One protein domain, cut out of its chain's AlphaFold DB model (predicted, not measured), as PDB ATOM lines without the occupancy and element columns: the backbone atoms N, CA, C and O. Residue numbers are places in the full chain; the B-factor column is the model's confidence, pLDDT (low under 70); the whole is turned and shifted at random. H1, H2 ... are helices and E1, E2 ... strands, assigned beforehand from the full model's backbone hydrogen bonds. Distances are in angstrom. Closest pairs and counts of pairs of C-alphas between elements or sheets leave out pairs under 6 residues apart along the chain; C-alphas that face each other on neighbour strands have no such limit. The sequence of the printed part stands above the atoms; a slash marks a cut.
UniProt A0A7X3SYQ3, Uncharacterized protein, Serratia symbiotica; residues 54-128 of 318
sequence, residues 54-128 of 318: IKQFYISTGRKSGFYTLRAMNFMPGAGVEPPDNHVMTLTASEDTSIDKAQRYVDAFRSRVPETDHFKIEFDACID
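What this domain is: This is residues 54 to 128 of the 318 residues of an uncharacterized protein of Serratia symbiotica (UniProt A0A7X3SYQ3). A strongly twisted sheet of four strands has one helix, H1, over one face, making two layers. Across the mixed sheet run E3, E2, E1, E4; along the chain come E1, E2, E3, H1, E4, a mixed class. The 75 printed residues are compact, radius of gyration of the C-alphas 12.7 A, spanning 36 by 29 by 16 A.

Where its parts are: Find C-alpha 54 at (-21.792, -35.051, 119.495), where E1, residues 54 to 61, begins. E2 is 68 to 75, E3 85 to 90, H1 95 to 110. E4, 119 to 127, runs 24.4 A to (-8.417, -30.198, 106.163).

How they stand to each other: In the meander E1, E2, E3, two hairpins of antiparallel neighbours, find N 56 and O 73 at 2.9 A, N 86 and O 72 at 2.9 A. E4 is parallel to E1, N 57 and O 122 at 2.8 A. H1 touches E4, closest C-alphas Ile 99 and Ala 125, 6.1 A; its O i to N i+4 pairs are within hydrogen-bond range.

The domain as a whole: The printed part has no cut; pLDDT is under 70 at residues 62 to 66 and 128.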
ATOM      1  N   ILE A  54     -23.107 -35.590 119.824       89.94
ATOM      2  CA  ILE A  54     -21.792 -35.051 119.495       89.94
ATOM      3  C   ILE A  54     -21.996 -33.849 118.583       89.94
ATOM      4  O   ILE A  54     -22.559 -33.956 117.491       89.94
ATOM      5  N   LYS A  55     -21.538 -32.685 119.042       92.94
ATOM      6  CA  LYS A  55     -21.398 -31.507 118.197       92.94
ATOM      7  C   LYS A  55     -19.985 -31.481 117.638       92.94
ATOM      8  O   LYS A  55     -19.054 -31.076 118.332       92.94
ATOM      9  N   GLN A  56     -19.844 -31.903 116.390       92.31
ATOM     10  CA  GLN A  56     -18.567 -31.927 115.695       92.31
ATOM     11  C   GLN A  56     -18.385 -30.646 114.891       92.31
ATOM     12  O   GLN A  56     -19.202 -30.303 114.032       92.31
ATOM     13  N   PHE A  57     -17.298 -29.946 115.180       93.06
ATOM     14  CA  PHE A  57     -16.774 -28.863 114.372       93.06
ATOM     15  C   PHE A  57     -15.702 -29.412 113.438       93.06
ATOM     16  O   PHE A  57     -14.874 -30.208 113.864       93.06
ATOM     17  N   TYR A  58     -15.697 -28.979 112.184       91.56
ATOM     18  CA  TYR A  58     -14.688 -29.405 111.216       91.56
ATOM     19  C   TYR A  58     -14.429 -28.308 110.183       91.56
ATOM     20  O   TYR A  58     -15.258 -27.407 109.983       91.56
ATOM     21  N   ILE A  59     -13.259 -28.357 109.549       90.06
ATOM     22  CA  ILE A  59     -12.860 -27.398 108.520       90.06
ATOM     23  C   ILE A  59     -13.135 -28.003 107.147       90.06
ATOM     24  O   ILE A  59     -12.698 -29.101 106.832       90.06
ATOM     25  N   SER A  60     -13.834 -27.263 106.290       87.56
ATOM     26  CA  SER A  60     -14.026 -27.665 104.898       87.56
ATOM     27  C   SER A  60     -13.849 -26.501 103.939       87.56
ATOM     28  O   SER A  60     -13.915 -25.328 104.321       87.56
ATOM     29  N   THR A  61     -13.644 -26.806 102.660       78.00
ATOM     30  CA  THR A  61     -13.690 -25.796 101.608       78.00
ATOM     31  C   THR A  61     -15.151 -25.562 101.227       78.00
ATOM     32  O   THR A  61     -15.879 -26.470 100.827       78.00
ATOM     33  N   GLY A  62     -15.640 -24.332 101.414       67.31
ATOM     34  CA  GLY A  62     -17.038 -24.006 101.114       67.31
ATOM     35  C   GLY A  62     -17.383 -24.208  99.629       67.31
ATOM     36  O   GLY A  62     -16.506 -24.392  98.796       67.31
ATOM     37  N   ARG A  63     -18.661 -24.058  99.246       62.25
ATOM     38  CA  ARG A  63     -19.191 -24.303  97.877       62.25
ATOM     39  C   ARG A  63     -18.413 -23.651  96.713       62.25
ATOM     40  O   ARG A  63     -18.580 -24.051  95.566       62.25
ATOM     41  N   LYS A  64     -17.628 -22.603  96.982       63.44
ATOM     42  CA  LYS A  64     -16.821 -21.877  95.983       63.44
ATOM     43  C   LYS A  64     -15.313 -22.159  96.077       63.44
ATOM     44  O   LYS A  64     -14.575 -21.548  95.314       63.44
ATOM     45  N   SER A  65     -14.882 -23.000  97.019       67.50
ATOM     46  CA  SER A  65     -13.515 -23.498  97.265       67.50
ATOM     47  C   SER A  65     -12.390 -22.455  97.316       67.50
ATOM     48  O   SER A  65     -11.226 -22.806  97.192       67.50
ATOM     49  N   GLY A  66     -12.723 -21.173  97.509       68.25
ATOM     50  CA  GLY A  66     -11.751 -20.075  97.572       68.25
ATOM     51  C   GLY A  66     -11.274 -19.712  98.981       68.25
ATOM     52  O   GLY A  66     -10.379 -18.886  99.106       68.25
ATOM     53  N   PHE A  67     -11.897 -20.274 100.022       79.81
ATOM     54  CA  PHE A  67     -11.552 -20.078 101.433       79.81
ATOM     55  C   PHE A  67     -11.950 -21.321 102.230       79.81
ATOM     56  O   PHE A  67     -12.934 -21.989 101.882       79.81
ATOM     57  N   TYR A  68     -11.249 -21.568 103.335       86.25
ATOM     58  CA  TYR A  68     -11.694 -22.508 104.352       86.25
ATOM     59  C   TYR A  68     -12.914 -21.964 105.094       86.25
ATOM     60  O   TYR A  68     -13.116 -20.754 105.248       86.25
ATOM     61  N   THR A  69     -13.760 -22.871 105.552       89.62
ATOM     62  CA  THR A  69     -14.966 -22.568 106.314       89.62
ATOM     63  C   THR A  69     -15.057 -23.512 107.494       89.62
ATOM     64  O   THR A  69     -14.838 -24.709 107.347       89.62
ATOM     65  N   LEU A  70     -15.394 -22.964 108.658       92.31
ATOM     66  CA  LEU A  70     -15.734 -23.761 109.824       92.31
ATOM     67  C   LEU A  70     -17.191 -24.188 109.699       92.31
ATOM     68  O   LEU A  70     -18.077 -23.349 109.480       92.31
ATOM     69  N   ARG A  71     -17.433 -25.480 109.863       91.75
ATOM     70  CA  ARG A  71     -18.760 -26.080 109.817       91.75
ATOM     71  C   ARG A  71     -19.035 -26.848 111.095       91.75
ATOM     72  O   ARG A  71     -18.116 -27.163 111.848       91.75
ATOM     73  N   ALA A  72     -20.313 -27.074 111.365       92.69
ATOM     74  CA  ALA A  72     -20.757 -27.812 112.530       92.69
ATOM     75  C   ALA A  72     -21.906 -28.747 112.174       92.69
ATOM     76  O   ALA A  72     -22.891 -28.337 111.552       92.69
ATOM     77  N   MET A  73     -21.801 -29.976 112.654       91.19
ATOM     78  CA  MET A  73     -22.852 -30.979 112.589       91.19
ATOM     79  C   MET A  73     -23.150 -31.490 113.995       91.19
ATOM     80  O   MET A  73     -22.262 -31.582 114.840       91.19
ATOM     81  N   ASN A  74     -24.420 -31.794 114.247       89.62
ATOM     82  CA  ASN A  74     -24.833 -32.487 115.459       89.62
ATOM     83  C   ASN A  74     -25.224 -33.897 115.040       89.62
ATOM     84  O   ASN A  74     -26.206 -34.047 114.311       89.62
ATOM     85  N   PHE A  75     -24.485 -34.904 115.483       86.94
ATOM     86  CA  PHE A  75     -24.815 -36.290 115.185       86.94
ATOM     87  C   PHE A  75     -24.940 -37.104 116.468       86.94
ATOM     88  O   PHE A  75     -24.315 -36.816 117.489       86.94
ATOM     89  N   MET A  76     -25.810 -38.106 116.416       83.12
ATOM     90  CA  MET A  76     -25.981 -39.090 117.479       83.12
ATOM     91  C   MET A  76     -25.417 -40.408 116.951       83.12
ATOM     92  O   MET A  76     -25.911 -40.889 115.926       83.12
ATOM     93  N   PRO A  77     -24.391 -40.993 117.590       77.81
ATOM     94  CA  PRO A  77     -23.856 -42.283 117.178       77.81
ATOM     95  C   PRO A  77     -24.973 -43.332 117.070       77.81
ATOM     96  O   PRO A  77     -25.746 -43.521 118.006       77.81
ATOM     97  N   GLY A  78     -25.091 -43.987 115.912       72.25
ATOM     98  CA  GLY A  78     -26.124 -44.999 115.652       72.25
ATOM     99  C   GLY A  78     -27.477 -44.464 115.161       72.25
ATOM    100  O   GLY A  78     -28.335 -45.261 114.785       72.25
ATOM    101  N   ALA A  79     -27.678 -43.143 115.087       70.75
ATOM    102  CA  ALA A  79     -28.824 -42.582 114.378       70.75
ATOM    103  C   ALA A  79     -28.586 -42.720 112.867       70.75
ATOM    104  O   ALA A  79     -27.693 -42.086 112.316       70.75
ATOM    105  N   GLY A  80     -29.373 -43.555 112.183       70.12
ATOM    106  CA  GLY A  80     -29.273 -43.795 110.734       70.12
ATOM    107  C   GLY A  80     -29.708 -42.616 109.851       70.12
ATOM    108  O   GLY A  80     -30.281 -42.833 108.789       70.12
ATOM    109  N   VAL A  81     -29.503 -41.379 110.307       75.06
ATOM    110  CA  VAL A  81     -29.877 -40.139 109.621       75.06
ATOM    111  C   VAL A  81     -28.625 -39.282 109.470       75.06
ATOM    112  O   VAL A  81     -27.934 -39.024 110.455       75.06
ATOM    113  N   GLU A  82     -28.349 -38.823 108.248       75.81
ATOM    114  CA  GLU A  82     -27.255 -37.883 108.004       75.81
ATOM    115  C   GLU A  82     -27.497 -36.577 108.780       75.81
ATOM    116  O   GLU A  82     -28.573 -35.976 108.671       75.81
ATOM    117  N   PRO A  83     -26.523 -36.126 109.587       82.50
ATOM    118  CA  PRO A  83     -26.692 -34.940 110.403       82.50
ATOM    119  C   PRO A  83     -26.721 -33.676 109.526       82.50
ATOM    120  O   PRO A  83     -25.988 -33.579 108.540       82.50
ATOM    121  N   PRO A  84     -27.532 -32.665 109.882       82.81
ATOM    122  CA  PRO A  84     -27.564 -31.411 109.145       82.81
ATOM    123  C   PRO A  84     -26.221 -30.679 109.261       82.81
ATOM    124  O   PRO A  84     -25.715 -30.435 110.361       82.81
ATOM    125  N   ASP A  85     -25.679 -30.288 108.111       86.50
ATOM    126  CA  ASP A  85     -24.370 -29.655 107.986       86.50
ATOM    127  C   ASP A  85     -24.468 -28.116 107.931       86.50
ATOM    128  O   ASP A  85     -24.820 -27.519 106.907       86.50
ATOM    129  N   ASN A  86     -24.105 -27.452 109.031       89.69
ATOM    130  CA  ASN A  86     -24.285 -26.011 109.199       89.69
ATOM    131  C   ASN A  86     -22.989 -25.224 108.986       89.69
ATOM    132  O   ASN A  86     -21.949 -25.521 109.574       89.69
ATOM    133  N   HIS A  87     -23.065 -24.146 108.201       90.56
ATOM    134  CA  HIS A  87     -21.990 -23.153 108.118       90.56
ATOM    135  C   HIS A  87     -21.929 -22.338 109.415       90.56
ATOM    136  O   HIS A  87     -22.944 -21.808 109.863       90.56
ATOM    137  N   VAL A  88     -20.739 -22.245 110.013       90.94
ATOM    138  CA  VAL A  88     -20.497 -21.439 111.218       90.94
ATOM    139  C   VAL A  88     -19.860 -20.111 110.838       90.94
ATOM    140  O   VAL A  88     -20.363 -19.049 111.199       90.94
ATOM    141  N   MET A  89     -18.735 -20.160 110.119       89.44
ATOM    142  CA  MET A  89     -18.045 -18.963 109.647       89.44
ATOM    143  C   MET A  89     -17.084 -19.253 108.498       89.44
ATOM    144  O   MET A  89     -16.619 -20.374 108.304       89.44
ATOM    145  N   THR A  90     -16.729 -18.198 107.771       88.62
ATOM    146  CA  THR A  90     -15.620 -18.231 106.815       88.62
ATOM    147  C   THR A  90     -14.296 -17.938 107.528       88.62
ATOM    148  O   THR A  90     -14.182 -16.992 108.317       88.62
ATOM    149  N   LEU A  91     -13.296 -18.777 107.261       88.38
ATOM    150  CA  LEU A  91     -11.943 -18.682 107.801       88.38
ATOM    151  C   LEU A  91     -11.059 -17.908 106.808       88.38
ATOM    152  O   LEU A  91     -11.480 -16.860 106.311       88.38
ATOM    153  N   THR A  92      -9.838 -18.365 106.556       82.69
ATOM    154  CA  THR A  92      -8.875 -17.748 105.634       82.69
ATOM    155  C   THR A  92      -8.539 -18.717 104.494       82.69
ATOM    156  O   THR A  92      -9.140 -19.780 104.362       82.69
ATOM    157  N   ALA A  93      -7.646 -18.309 103.589       76.69
ATOM    158  CA  ALA A  93      -7.124 -19.178 102.528       76.69
ATOM    159  C   ALA A  93      -5.865 -19.954 102.964       76.69
ATOM    160  O   ALA A  93      -5.480 -20.901 102.294       76.69
ATOM    161  N   SER A  94      -5.226 -19.546 104.067       84.00
ATOM    162  CA  SER A  94      -4.096 -20.265 104.663       84.00
ATOM    163  C   SER A  94      -4.616 -21.300 105.659       84.00
ATOM    164  O   SER A  94      -5.501 -20.995 106.464       84.00
ATOM    165  N   GLU A  95      -4.045 -22.497 105.588       83.62
ATOM    166  CA  GLU A  95      -4.366 -23.648 106.434       83.62
ATOM    167  C   GLU A  95      -4.081 -23.366 107.912       83.62
ATOM    168  O   GLU A  95      -5.027 -23.309 108.696       83.62
ATOM    169  N   ASP A  96      -2.833 -23.047 108.273       85.44
ATOM    170  CA  ASP A  96      -2.439 -22.780 109.667       85.44
ATOM    171  C   ASP A  96      -3.319 -21.710 110.328       85.44
ATOM    172  O   ASP A  96      -3.869 -21.893 111.414       85.44
ATOM    173  N   THR A  97      -3.540 -20.594 109.624       87.56
ATOM    174  CA  THR A  97      -4.372 -19.501 110.150       87.56
ATOM    175  C   THR A  97      -5.849 -19.888 110.274       87.56
ATOM    176  O   THR A  97      -6.565 -19.321 111.106       87.56
ATOM    177  N   SER A  98      -6.321 -20.841 109.465       88.25
ATOM    178  CA  SER A  98      -7.684 -21.365 109.537       88.25
ATOM    179  C   SER A  98      -7.854 -22.317 110.713       88.25
ATOM    180  O   SER A  98      -8.840 -22.173 111.439       88.25
ATOM    181  N   ILE A  99      -6.890 -23.212 110.946       90.31
ATOM    182  CA  ILE A  99      -6.871 -24.122 112.098       90.31
ATOM    183  C   ILE A  99      -6.863 -23.313 113.397       90.31
ATOM    184  O   ILE A  99      -7.755 -23.490 114.226       90.31
ATOM    185  N   ASP A 100      -5.960 -22.339 113.528       92.19
ATOM    186  CA  ASP A 100      -5.873 -21.480 114.715       92.19
ATOM    187  C   ASP A 100      -7.183 -20.732 114.994       92.19
ATOM    188  O   ASP A 100      -7.652 -20.633 116.133       92.19
ATOM    189  N   LYS A 101      -7.799 -20.174 113.948       93.19
ATOM    190  CA  LYS A 101      -9.047 -19.415 114.076       93.19
ATOM    191  C   LYS A 101     -10.231 -20.323 114.418       93.19
ATOM    192  O   LYS A 101     -11.076 -19.925 115.222       93.19
ATOM    193  N   ALA A 102     -10.289 -21.517 113.831       93.62
ATOM    194  CA  ALA A 102     -11.299 -22.522 114.138       93.62
ATOM    195  C   ALA A 102     -11.164 -23.016 115.584       93.62
ATOM    196  O   ALA A 102     -12.145 -22.979 116.324       93.62
ATOM    197  N   GLN A 103      -9.945 -23.353 116.011       94.62
ATOM    198  CA  GLN A 103      -9.637 -23.784 117.372       94.62
ATOM    199  C   GLN A 103     -10.079 -22.734 118.398       94.62
ATOM    200  O   GLN A 103     -10.854 -23.037 119.303       94.62
ATOM    201  N   ARG A 104      -9.713 -21.460 118.190       94.56
ATOM    202  CA  ARG A 104     -10.151 -20.351 119.058       94.56
ATOM    203  C   ARG A 104     -11.669 -20.244 119.164       94.56
ATOM    204  O   ARG A 104     -12.190 -19.931 120.233       94.56
ATOM    205  N   TYR A 105     -12.389 -20.473 118.067       95.06
ATOM    206  CA  TYR A 105     -13.847 -20.453 118.096       95.06
ATOM    207  C   TYR A 105     -14.418 -21.628 118.892       95.06
ATOM    208  O   TYR A 105     -15.330 -21.425 119.696       95.06
ATOM    209  N   VAL A 106     -13.892 -22.838 118.681       94.19
ATOM    210  CA  VAL A 106     -14.321 -24.039 119.408       94.19
ATOM    211  C   VAL A 106     -14.053 -23.883 120.900       94.19
ATOM    212  O   VAL A 106     -14.945 -24.151 121.699       94.19
ATOM    213  N   ASP A 107     -12.891 -23.368 121.290       94.56
ATOM    214  CA  ASP A 107     -12.552 -23.148 122.699       94.56
ATOM    215  C   ASP A 107     -13.470 -22.103 123.343       94.56
ATOM    216  O   ASP A 107     -14.010 -22.322 124.429       94.56
ATOM    217  N   ALA A 108     -13.759 -21.008 122.632       94.31
ATOM    218  CA  ALA A 108     -14.750 -20.028 123.070       94.31
ATOM    219  C   ALA A 108     -16.178 -20.601 123.110       94.31
ATOM    220  O   ALA A 108     -17.044 -20.090 123.821       94.31
ATOM    221  N   PHE A 109     -16.494 -21.620 122.309       93.94
ATOM    222  CA  PHE A 109     -17.772 -22.326 122.382       93.94
ATOM    223  C   PHE A 109     -17.818 -23.247 123.607       93.94
ATOM    224  O   PHE A 109     -18.778 -23.165 124.371       93.94
ATOM    225  N   ARG A 110     -16.762 -24.033 123.850       94.50
ATOM    226  CA  ARG A 110     -16.601 -24.898 125.032       94.50
ATOM    227  C   ARG A 110     -16.687 -24.119 126.343       94.50
ATOM    228  O   ARG A 110     -17.295 -24.591 127.294       94.50
ATOM    229  N   SER A 111     -16.155 -22.897 126.390       93.31
ATOM    230  CA  SER A 111     -16.247 -22.056 127.592       93.31
ATOM    231  C   SER A 111     -17.671 -21.569 127.895       93.31
ATOM    232  O   SER A 111     -17.962 -21.197 129.028       93.31
ATOM    233  N   ARG A 112     -18.552 -21.520 126.886       94.31
ATOM    234  CA  ARG A 112     -19.955 -21.086 127.014       94.31
ATOM    235  C   ARG A 112     -20.918 -22.257 127.185       94.31
ATOM    236  O   ARG A 112     -21.972 -22.087 127.788       94.31
ATOM    237  N   VAL A 113     -20.575 -23.410 126.618       91.81
ATOM    238  CA  VAL A 113     -21.399 -24.618 126.614       91.81
ATOM    239  C   VAL A 113     -20.566 -25.761 127.194       91.81
ATOM    240  O   VAL A 113     -19.756 -26.336 126.464       91.81
ATOM    241  N   PRO A 114     -20.727 -26.076 128.493       89.94
ATOM    242  CA  PRO A 114     -19.986 -27.160 129.116       89.94
ATOM    243  C   PRO A 114     -20.430 -28.509 128.546       89.94
ATOM    244  O   PRO A 114     -21.606 -28.726 128.247       89.94
ATOM    245  N   GLU A 115     -19.475 -29.422 128.413       90.75
ATOM    246  CA  GLU A 115     -19.767 -30.807 128.067       90.75
ATOM    247  C   GLU A 115     -20.473 -31.516 129.224       90.75
ATOM    248  O   GLU A 115     -20.245 -31.224 130.398       90.75
ATOM    249  N   THR A 116     -21.322 -32.476 128.880       91.25
ATOM    250  CA  THR A 116     -22.033 -33.320 129.842       91.25
ATOM    251  C   THR A 116     -21.872 -34.786 129.452       91.25
ATOM    252  O   THR A 116     -21.207 -35.122 128.466       91.25
ATOM    253  N   ASP A 117     -22.495 -35.681 130.210       87.88
ATOM    254  CA  ASP A 117     -22.550 -37.104 129.868       87.88
ATOM    255  C   ASP A 117     -23.426 -37.381 128.638       87.88
ATOM    256  O   ASP A 117     -23.328 -38.446 128.040       87.88
ATOM    257  N   HIS A 118     -24.244 -36.408 128.219       88.56
ATOM    258  CA  HIS A 118     -25.144 -36.511 127.067       88.56
ATOM    259  C   HIS A 118     -24.776 -35.559 125.921       88.56
ATOM    260  O   HIS A 118     -25.432 -35.567 124.881       88.56
ATOM    261  N   PHE A 119     -23.743 -34.730 126.094       91.12
ATOM    262  CA  PHE A 119     -23.323 -33.746 125.103       91.12
ATOM    263  C   PHE A 119     -21.802 -33.602 125.074       91.12
ATOM    264  O   PHE A 119     -21.195 -33.218 126.077       91.12
ATOM    265  N   LYS A 120     -21.198 -33.869 123.914       92.56
ATOM    266  CA  LYS A 120     -19.750 -33.764 123.686       92.56
ATOM    267  C   LYS A 120     -19.444 -32.817 122.534       92.56
ATOM    268  O   LYS A 120     -20.235 -32.701 121.596       92.56
ATOM    269  N   ILE A 121     -18.303 -32.135 122.611       93.19
ATOM    270  CA  ILE A 121     -17.835 -31.198 121.593       93.19
ATOM    271  C   ILE A 121     -16.532 -31.720 120.994       93.19
ATOM    272  O   ILE A 121     -15.468 -31.681 121.617       93.19
ATOM    273  N   GLU A 122     -16.598 -32.103 119.728       92.44
ATOM    274  CA  GLU A 122     -15.439 -32.560 118.969       92.44
ATOM    275  C   GLU A 122     -14.997 -31.493 117.975       92.44
ATOM    276  O   GLU A 122     -15.810 -30.735 117.440       92.44
ATOM    277  N   PHE A 123     -13.692 -31.424 117.739       92.81
ATOM    278  CA  PHE A 123     -13.123 -30.592 116.692       92.81
ATOM    279  C   PHE A 123     -12.152 -31.418 115.871       92.81
ATOM    280  O   PHE A 123     -11.160 -31.918 116.396       92.81
ATOM    281  N   ASP A 124     -12.473 -31.543 114.591       88.69
ATOM    282  CA  ASP A 124     -11.600 -32.113 113.589       88.69
ATOM    283  C   ASP A 124     -10.837 -30.982 112.894       88.69
ATOM    284  O   ASP A 124     -11.413 -30.149 112.185       88.69
ATOM    285  N   ALA A 125      -9.535 -30.930 113.162       85.50
ATOM    286  CA  ALA A 125      -8.626 -29.970 112.554       85.50
ATOM    287  C   ALA A 125      -8.133 -30.420 111.169       85.50
ATOM    288  O   ALA A 125      -7.439 -29.646 110.510       85.50
ATOM    289  N   CYS A 126      -8.464 -31.642 110.732       81.12
ATOM    290  CA  CYS A 126      -8.083 -32.142 109.419       81.12
ATOM    291  C   CYS A 126      -8.749 -31.306 108.323       81.12
ATOM    292  O   CYS A 126      -9.951 -31.034 108.347       81.12
ATOM    293  N   ILE A 127      -7.943 -30.884 107.353       77.44
ATOM    294  CA  ILE A 127      -8.417 -30.198 106.163       77.44
ATOM    295  C   ILE A 127      -8.421 -31.203 105.014       77.44
ATOM    296  O   ILE A 127      -7.388 -31.499 104.424       77.44
ATOM    297  N   ASP A 128      -9.606 -31.686 104.651       65.75
ATOM    298  CA  ASP A 128      -9.738 -32.726 103.620       65.75
ATOM    299  C   ASP A 128      -9.504 -32.219 102.187       65.75
ATOM    300  O   ASP A 128      -9.356 -33.011 101.258       65.75
TER     301      ASP A 128